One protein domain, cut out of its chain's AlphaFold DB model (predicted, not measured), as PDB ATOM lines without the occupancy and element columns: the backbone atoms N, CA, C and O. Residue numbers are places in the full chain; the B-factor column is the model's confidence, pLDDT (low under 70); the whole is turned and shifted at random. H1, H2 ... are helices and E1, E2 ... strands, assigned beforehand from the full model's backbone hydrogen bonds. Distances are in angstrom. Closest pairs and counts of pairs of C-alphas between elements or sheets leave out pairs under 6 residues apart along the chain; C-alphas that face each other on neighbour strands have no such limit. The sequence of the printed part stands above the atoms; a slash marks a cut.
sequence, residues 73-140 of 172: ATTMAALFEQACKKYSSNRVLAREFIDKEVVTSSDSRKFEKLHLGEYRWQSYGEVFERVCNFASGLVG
ATOM      1  N   ALA A  73     131.979 198.436 208.811       78.19
ATOM      2  CA  ALA A  73     132.768 197.405 208.133       78.19
ATOM      3  C   ALA A  73     133.912 198.007 207.297       78.19
ATOM      4  O   ALA A  73     133.841 198.052 206.078       78.19
ATOM      5  N   THR A  74     134.988 198.467 207.938       81.94
ATOM      6  CA  THR A  74     136.137 199.095 207.247       81.94
ATOM      7  C   THR A  74     136.971 198.128 206.397       81.94
ATOM      8  O   THR A  74     137.796 198.568 205.600       81.94
ATOM      9  N   THR A  75     136.769 196.815 206.548       86.12
ATOM     10  CA  THR A  75     137.475 195.764 205.805       86.12
ATOM     11  C   THR A  75     136.502 194.702 205.290       86.12
ATOM     12  O   THR A  75     135.428 194.491 205.858       86.12
ATOM     13  N   MET A  76     136.896 193.967 204.243       85.25
ATOM     14  CA  MET A  76     136.118 192.829 203.724       85.25
ATOM     15  C   MET A  76     135.886 191.742 204.781       85.25
ATOM     16  O   MET A  76     134.827 191.119 204.796       85.25
ATOM     17  N   ALA A  77     136.849 191.543 205.687       85.44
ATOM     18  CA  ALA A  77     136.713 190.612 206.805       85.44
ATOM     19  C   ALA A  77     135.635 191.077 207.798       85.44
ATOM     20  O   ALA A  77     134.769 190.289 208.169       85.44
ATOM     21  N   ALA A  78     135.626 192.367 208.155       85.38
ATOM     22  CA  ALA A  78     134.596 192.939 209.021       85.38
ATOM     23  C   ALA A  78     133.200 192.871 208.375       85.38
ATOM     24  O   ALA A  78     132.216 192.584 209.054       85.38
ATOM     25  N   LEU A  79     133.109 193.072 207.054       89.19
ATOM     26  CA  LEU A  79     131.859 192.912 206.305       89.19
ATOM     27  C   LEU A  79     131.368 191.460 206.337       89.19
ATOM     28  O   LEU A  79     130.186 191.219 206.579       89.19
ATOM     29  N   PHE A  80     132.269 190.501 206.111       88.44
ATOM     30  CA  PHE A  80     131.962 189.072 206.175       88.44
ATOM     31  C   PHE A  80     131.447 188.672 207.562       88.44
ATOM     32  O   PHE A  80     130.376 188.076 207.672       88.44
ATOM     33  N   GLU A  81     132.149 189.075 208.621       88.69
ATOM     34  CA  GLU A  81     131.741 188.821 210.003       88.69
ATOM     35  C   GLU A  81     130.367 189.433 210.311       88.69
ATOM     36  O   GLU A  81     129.481 188.757 210.841       88.69
ATOM     37  N   GLN A  82     130.145 190.696 209.930       90.06
ATOM     38  CA  GLN A  82     128.863 191.369 210.129       90.06
ATOM     39  C   GLN A  82     127.730 190.665 209.363       90.06
ATOM     40  O   GLN A  82     126.606 190.590 209.862       90.06
ATOM     41  N   ALA A  83     128.012 190.116 208.178       89.56
ATOM     42  CA  ALA A  83     127.022 189.419 207.360       89.56
ATOM     43  C   ALA A  83     126.638 188.075 207.971       89.56
ATOM     44  O   ALA A  83     125.447 187.786 208.111       89.56
ATOM     45  N   CYS A  84     127.633 187.298 208.394       89.94
ATOM     46  CA  CYS A  84     127.429 186.030 209.080       89.94
ATOM     47  C   CYS A  84     126.665 186.208 210.396       89.94
ATOM     48  O   CYS A  84     125.730 185.458 210.655       89.94
ATOM     49  N   LYS A  85     126.985 187.240 211.188       89.12
ATOM     50  CA  LYS A  85     126.260 187.551 212.431       89.12
ATOM     51  C   LYS A  85     124.815 187.967 212.165       89.12
ATOM     52  O   LYS A  85     123.893 187.430 212.773       89.12
ATOM     53  N   LYS A  86     124.597 188.892 211.224       91.06
ATOM     54  CA  LYS A  86     123.262 189.422 210.902       91.06
ATOM     55  C   LYS A  86     122.320 188.364 210.329       91.06
ATOM     56  O   LYS A  86     121.115 188.428 210.558       91.06
ATOM     57  N   TYR A  87     122.857 187.416 209.569       91.31
ATOM     58  CA  TYR A  87     122.083 186.391 208.876       91.31
ATOM     59  C   TYR A  87     122.384 184.982 209.385       91.31
ATOM     60  O   TYR A  87     122.194 184.033 208.635       91.31
ATOM     61  N   SER A  88     122.804 184.839 210.647       90.81
ATOM     62  CA  SER A  88     123.280 183.573 211.226       90.81
ATOM     63  C   SER A  88     122.327 182.396 210.983       90.81
ATOM     64  O   SER A  88     122.758 181.334 210.541       90.81
ATOM     65  N   SER A  89     121.018 182.612 211.151       91.50
ATOM     66  CA  SER A  89     119.980 181.593 210.950       91.50
ATOM     67  C   SER A  89     119.633 181.309 209.484       91.50
ATOM     68  O   SER A  89     118.924 180.344 209.193       91.50
ATOM     69  N   ASN A  90     120.072 182.151 208.545       92.94
ATOM     70  CA  ASN A  90     119.778 181.957 207.131       92.94
ATOM     71  C   ASN A  90     120.625 180.824 206.563       92.94
ATOM     72  O   ASN A  90     121.766 180.602 206.962       92.94
ATOM     73  N   ARG A  91     120.052 180.116 205.591       91.69
ATOM     74  CA  ARG A  91     120.681 178.950 204.980       91.69
ATOM     75  C   ARG A  91     121.481 179.332 203.735       91.69
ATOM     76  O   ARG A  91     121.012 180.099 202.895       91.69
ATOM     77  N   VAL A  92     122.660 178.740 203.611       87.81
ATOM     78  CA  VAL A  92     123.577 178.797 202.473       87.81
ATOM     79  C   VAL A  92     123.705 177.397 201.892       87.81
ATOM     80  O   VAL A  92     123.713 176.404 202.619       87.81
ATOM     81  N   LEU A  93     123.795 177.316 200.569       89.19
ATOM     82  CA  LEU A  93     124.123 176.071 199.889       89.19
ATOM     83  C   LEU A  93     125.618 175.802 200.038       89.19
ATOM     84  O   LEU A  93     126.442 176.547 199.514       89.19
ATOM     85  N   ALA A  94     125.952 174.721 200.729       85.81
ATOM     86  CA  ALA A  94     127.307 174.213 200.855       85.81
ATOM     87  C   ALA A  94     127.359 172.783 200.317       85.81
ATOM     88  O   ALA A  94     126.368 172.054 200.350       85.81
ATOM     89  N   ARG A  95     128.514 172.366 199.804       87.31
ATOM     90  CA  ARG A  95     128.701 170.997 199.316       87.31
ATOM     91  C   ARG A  95     129.337 170.147 200.404       87.31
ATOM     92  O   ARG A  95     130.247 170.609 201.089       87.31
ATOM     93  N   GLU A  96     128.840 168.930 200.584       85.75
ATOM     94  CA  GLU A  96     129.409 167.998 201.557       85.75
ATOM     95  C   GLU A  96     130.786 167.506 201.088       85.75
ATOM     96  O   GLU A  96     130.965 167.161 199.919       85.75
ATOM     97  N   PHE A  97     131.767 167.492 201.988       84.75
ATOM     98  CA  PHE A  97     133.063 166.869 201.736       84.75
ATOM     99  C   PHE A  97     132.944 165.368 202.010       84.75
ATOM    100  O   PHE A  97     132.570 164.994 203.119       84.75
ATOM    101  N   ILE A  98     133.221 164.528 201.006       87.44
ATOM    102  CA  ILE A  98     133.163 163.066 201.144       87.44
ATOM    103  C   ILE A  98     134.559 162.517 201.411       87.44
ATOM    104  O   ILE A  98     134.773 161.861 202.425       87.44
ATOM    105  N   ASP A  99     135.494 162.762 200.493       85.12
ATOM    106  CA  ASP A  99     136.822 162.152 200.550       85.12
ATOM    107  C   ASP A  99     137.859 162.967 199.766       85.12
ATOM    108  O   ASP A  99     137.525 163.828 198.943       85.12
ATOM    109  N   LYS A 100     139.137 162.701 200.023       89.44
ATOM    110  CA  LYS A 100     140.281 163.325 199.366       89.44
ATOM    111  C   LYS A 100     141.263 162.243 198.927       89.44
ATOM    112  O   LYS A 100     141.926 161.625 199.752       89.44
ATOM    113  N   GLU A 101     141.417 162.082 197.619       88.62
ATOM    114  CA  GLU A 101     142.336 161.117 197.018       88.62
ATOM    115  C   GLU A 101     143.601 161.827 196.513       88.62
ATOM    116  O   GLU A 101     143.521 162.815 195.784       88.62
ATOM    117  N   VAL A 102     144.790 161.335 196.877       85.75
ATOM    118  CA  VAL A 102     146.063 161.877 196.374       85.75
ATOM    119  C   VAL A 102     146.519 161.062 195.168       85.75
ATOM    120  O   VAL A 102     147.016 159.947 195.305       85.75
ATOM    121  N   VAL A 103     146.390 161.640 193.979       84.56
ATOM    122  CA  VAL A 103     146.794 161.016 192.718       84.56
ATOM    123  C   VAL A 103     148.196 161.489 192.350       84.56
ATOM    124  O   VAL A 103     148.455 162.688 192.245       84.56
ATOM    125  N   THR A 104     149.116 160.553 192.125       84.38
ATOM    126  CA  THR A 104     150.453 160.880 191.610       84.38
ATOM    127  C   THR A 104     150.415 160.843 190.087       84.38
ATOM    128  O   THR A 104     150.097 159.817 189.492       84.38
ATOM    129  N   SER A 105     150.694 161.981 189.455       81.12
ATOM    130  CA  SER A 105     150.805 162.099 188.002       81.12
ATOM    131  C   SER A 105     152.048 161.364 187.488       81.12
ATOM    132  O   SER A 105     153.005 161.156 188.234       81.12
ATOM    133  N   SER A 106     152.069 161.020 186.198       82.81
ATOM    134  CA  SER A 106     153.237 160.423 185.533       82.81
ATOM    135  C   SER A 106     154.488 161.310 185.613       82.81
ATOM    136  O   SER A 106     155.600 160.796 185.588       82.81
ATOM    137  N   ASP A 107     154.306 162.622 185.787       81.81
ATOM    138  CA  ASP A 107     155.365 163.621 186.007       81.81
ATOM    139  C   ASP A 107     155.803 163.730 187.489       81.81
ATOM    140  O   ASP A 107     156.328 164.747 187.927       81.81
ATOM    141  N   SER A 108     155.526 162.716 188.321       81.25
ATOM    142  CA  SER A 108     155.848 162.668 189.767       81.25
ATOM    143  C   SER A 108     155.201 163.752 190.648       81.25
ATOM    144  O   SER A 108     155.447 163.803 191.855       81.25
ATOM    145  N   ARG A 109     154.337 164.610 190.093       83.06
ATOM    146  CA  ARG A 109     153.574 165.612 190.854       83.06
ATOM    147  C   ARG A 109     152.365 164.969 191.522       83.06
ATOM    148  O   ARG A 109     151.621 164.226 190.882       83.06
ATOM    149  N   LYS A 110     152.149 165.281 192.798       86.94
ATOM    150  CA  LYS A 110     150.990 164.815 193.568       86.94
ATOM    151  C   LYS A 110     149.865 165.838 193.456       86.94
ATOM    152  O   LYS A 110     150.072 167.011 193.756       86.94
ATOM    153  N   PHE A 111     148.693 165.390 193.031       85.75
ATOM    154  CA  PHE A 111     147.474 166.185 192.976       85.75
ATOM    155  C   PHE A 111     146.470 165.644 193.981       85.75
ATOM    156  O   PHE A 111     146.293 164.437 194.108       85.75
ATOM    157  N   GLU A 112     145.793 166.545 194.678       87.44
ATOM    158  CA  GLU A 112     144.741 166.187 195.617       87.44
ATOM    159  C   GLU A 112     143.391 166.338 194.923       87.44
ATOM    160  O   GLU A 112     142.977 167.438 194.554       87.44
ATOM    161  N   LYS A 113     142.708 165.221 194.710       89.00
ATOM    162  CA  LYS A 113     141.376 165.181 194.131       89.00
ATOM    163  C   LYS A 113     140.349 165.153 195.257       89.00
ATOM    164  O   LYS A 113     140.292 164.216 196.045       89.00
ATOM    165  N   LEU A 114     139.539 166.203 195.331       89.25
ATOM    166  CA  LEU A 114     138.454 166.332 196.299       89.25
ATOM    167  C   LEU A 114     137.162 165.710 195.755       89.25
ATOM    168  O   LEU A 114     136.635 166.147 194.730       89.25
ATOM    169  N   HIS A 115     136.627 164.727 196.472       89.31
ATOM    170  CA  HIS A 115     135.310 164.154 196.239       89.31
ATOM    171  C   HIS A 115     134.272 164.939 197.038       89.31
ATOM    172  O   HIS A 115     134.217 164.882 198.267       89.31
ATOM    173  N   LEU A 116     133.454 165.704 196.318       90.56
ATOM    174  CA  LEU A 116     132.389 166.517 196.891       90.56
ATOM    175  C   LEU A 116     131.031 165.871 196.609       90.56
ATOM    176  O   LEU A 116     130.711 165.560 195.459       90.56
ATOM    177  N   GLY A 117     130.238 165.711 197.661       88.56
ATOM    178  CA  GLY A 117     128.928 165.078 197.640       88.56
ATOM    179  C   GLY A 117     127.806 165.985 197.165       88.56
ATOM    180  O   GLY A 117     127.990 166.869 196.320       88.56
ATOM    181  N   GLU A 118     126.619 165.741 197.704       91.44
ATOM    182  CA  GLU A 118     125.426 166.519 197.396       91.44
ATOM    183  C   GLU A 118     125.465 167.909 198.047       91.44
ATOM    184  O   GLU A 118     126.196 168.173 199.009       91.44
ATOM    185  N   TYR A 119     124.670 168.823 197.493       90.38
ATOM    186  CA  TYR A 119     124.459 170.130 198.099       90.38
ATOM    187  C   TYR A 119     123.560 169.988 199.322       90.38
ATOM    188  O   TYR A 119     122.460 169.445 199.241       90.38
ATOM    189  N   ARG A 120     124.006 170.541 200.444       89.69
ATOM    190  CA  ARG A 120     123.233 170.629 201.676       89.69
ATOM    191  C   ARG A 120     123.099 172.078 202.106       89.69
ATOM    192  O   ARG A 120     123.967 172.917 201.869       89.69
ATOM    193  N   TRP A 121     121.989 172.361 202.766       91.75
ATOM    194  CA  TRP A 121     121.785 173.640 203.420       91.75
ATOM    195  C   TRP A 121     122.552 173.660 204.739       91.75
ATOM    196  O   TRP A 121     122.357 172.779 205.570       91.75
ATOM    197  N   GLN A 122     123.394 174.670 204.923       90.00
ATOM    198  CA  GLN A 122     124.077 174.974 206.182       90.00
ATOM    199  C   GLN A 122     123.714 176.389 206.608       90.00
ATOM    200  O   GLN A 122     123.386 177.218 205.760       90.00
ATOM    201  N   SER A 123     123.724 176.683 207.902       92.19
ATOM    202  CA  SER A 123     123.462 178.047 208.367       92.19
ATOM    203  C   SER A 123     124.695 178.945 208.183       92.19
ATOM    204  O   SER A 123     125.830 178.467 208.199       92.19
ATOM    205  N   TYR A 124     124.504 180.257 207.999       91.06
ATOM    206  CA  TYR A 124     125.631 181.203 207.978       91.06
ATOM    207  C   TYR A 124     126.441 181.145 209.279       91.06
ATOM    208  O   TYR A 124     127.656 181.325 209.228       91.06
ATOM    209  N   GLY A 125     125.786 180.876 210.416       90.25
ATOM    210  CA  GLY A 125     126.444 180.673 211.706       90.25
ATOM    211  C   GLY A 125     127.397 179.474 211.703       90.25
ATOM    212  O   GLY A 125     128.574 179.635 212.009       90.25
ATOM    213  N   GLU A 126     126.928 178.301 211.265       89.88
ATOM    214  CA  GLU A 126     127.759 177.086 211.157       89.88
ATOM    215  C   GLU A 126     128.956 177.278 210.217       89.88
ATOM    216  O   GLU A 126     130.070 176.832 210.498       89.88
ATOM    217  N   VAL A 127     128.737 177.937 209.076       90.31
ATOM    218  CA  VAL A 127     129.811 178.217 208.114       90.31
ATOM    219  C   VAL A 127     130.829 179.183 208.718       90.31
ATOM    220  O   VAL A 127     132.031 178.975 208.565       90.31
ATOM    221  N   PHE A 128     130.364 180.214 209.424       91.88
ATOM    222  CA  PHE A 128     131.232 181.184 210.084       91.88
ATOM    223  C   PHE A 128     132.117 180.525 211.146       91.88
ATOM    224  O   PHE A 128     133.327 180.732 211.133       91.88
ATOM    225  N   GLU A 129     131.550 179.661 211.988       90.94
ATOM    226  CA  GLU A 129     132.304 178.912 212.998       90.94
ATOM    227  C   GLU A 129     133.399 178.040 212.366       90.94
ATOM    228  O   GLU A 129     134.547 178.053 212.809       90.94
ATOM    229  N   ARG A 130     133.093 177.342 211.264       89.12
ATOM    230  CA  ARG A 130     134.092 176.551 210.525       89.12
ATOM    231  C   ARG A 130     135.216 177.404 209.955       89.12
ATOM    232  O   ARG A 130     136.371 176.990 210.016       89.12
ATOM    233  N   VAL A 131     134.895 178.575 209.407       90.06
ATOM    234  CA  VAL A 131     135.901 179.511 208.887       90.06
ATOM    235  C   VAL A 131     136.777 180.041 210.022       90.06
ATOM    236  O   VAL A 131     137.993 180.098 209.858       90.06
ATOM    237  N   CYS A 132     136.199 180.363 211.182       88.94
ATOM    238  CA  CYS A 132     136.954 180.766 212.367       88.94
ATOM    239  C   CYS A 132     137.876 179.649 212.870       88.94
ATOM    240  O   CYS A 132     139.047 179.914 213.121       88.94
ATOM    241  N   ASN A 133     137.391 178.406 212.947       87.56
ATOM    242  CA  ASN A 133     138.194 177.243 213.344       87.56
ATOM    243  C   ASN A 133     139.316 176.935 212.339       87.56
ATOM    244  O   ASN A 133     140.415 176.537 212.713       87.56
ATOM    245  N   PHE A 134     139.062 177.140 211.047       88.62
ATOM    246  CA  PHE A 134     140.087 177.028 210.014       88.62
ATOM    247  C   PHE A 134     141.141 178.139 210.137       88.62
ATOM    248  O   PHE A 134     142.340 177.871 210.076       88.62
ATOM    249  N   ALA A 135     140.705 179.383 210.345       88.00
ATOM    250  CA  ALA A 135     141.593 180.527 210.504       88.00
ATOM    251  C   ALA A 135     142.439 180.428 211.781       88.00
ATOM    252  O   ALA A 135     143.626 180.741 211.735       88.00
ATOM    253  N   SER A 136     141.878 179.951 212.897       84.94
ATOM    254  CA  SER A 136     142.634 179.728 214.135       84.94
ATOM    255  C   SER A 136     143.703 178.647 213.962       84.94
ATOM    256  O   SER A 136     144.814 178.815 214.456       84.94
ATOM    257  N   GLY A 137     143.423 177.600 213.177       83.00
ATOM    258  CA  GLY A 137     144.427 176.610 212.784       83.00
ATOM    259  C   GLY A 137     145.546 177.178 211.900       83.00
ATOM    260  O   GLY A 137     146.677 176.702 211.965       83.00
ATOM    261  N   LEU A 138     145.263 178.211 211.097       85.38
ATOM    262  CA  LEU A 138     146.250 178.867 210.229       85.38
ATOM    263  C   LEU A 138     147.114 179.899 210.968       85.38
ATOM    264  O   LEU A 138     148.293 180.048 210.658       85.38
ATOM    265  N   VAL A 139     146.533 180.614 211.934       80.25
ATOM    266  CA  VAL A 139     147.234 181.615 212.761       80.25
ATOM    267  C   VAL A 139     148.171 180.952 213.787       80.25
ATOM    268  O   VAL A 139     149.057 181.610 214.327       80.25
ATOM    269  N   GLY A 140     148.070 179.632 213.961       55.66
ATOM    270  CA  GLY A 140     148.962 178.829 214.790       55.66
ATOM    271  C   GLY A 140     148.411 178.611 216.196       55.66
ATOM    272  O   GLY A 140     147.722 179.463 216.753       55.66
TER     273      GLY A 140
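This is residues 73 to 140 of the 172 residues of a protein of Raphanus sativus (UniProt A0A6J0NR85). A long, narrow hairpin of two strands, E1 and E2, makes the long axis, and two helices, H1 and H2, meet at its open end and spread from there as a V. The hairpin's turn, residues 105 to 109, lies at the far end from the helices. The printed part has 68 residues, with named elements in the order H1, E1, E2, H2; the class is mixed, helices and strands, and the one sheet, E1 - E2, is antiparallel. The whole is elongated, 48 by 29 by 18 A, and only just loose, close to extended, with a radius of gyration of the C-alphas of 16.2 A.

H1 is residues 76 to 86, beginning at C-alpha 76 at (136.118, 192.829, 203.724). E1 is residues 91 to 104, 37.3 A from first to last C-alpha. E2 is residues 110 to 123, 33.9 A long in the same measure, and bends by 81 degrees at residue 120. H2 is residues 124 to 139, 22.1 A from first to last C-alpha, ending at C-alpha 139 at (147.234, 181.615, 212.761).

E1 and E2 form an antiparallel hairpin, their directions at 164 degrees. N 92 and O 122 are 2.7 A apart and N 111 and O 103 are 2.8 A apart, both within hydrogen-bond range. H2 touches H1 with residues 124 to 128 alone, the closest C-alphas being those of Cys 84 and Tyr 124, 5.3 A apart. H1 and H2 run opposite ways at a steep tilt of 38 degrees, only just steep. The closest C-alphas of E1 and H2 are those of Arg 91 and Tyr 124, 6.2 A apart. H1 and E2 are apart. In H1 and H2 every O i to N i+4 pair is within hydrogen-bond range.

The two C-alphas farthest apart, those of Lys 86 and Ser 106, are 48.8 A apart. Residues 74 to 79 and 133 to 140 stand free. The printed part has no cut, and its three links are tight. Mean pLDDT of the printed part is 87.2; residue 140 is under 70.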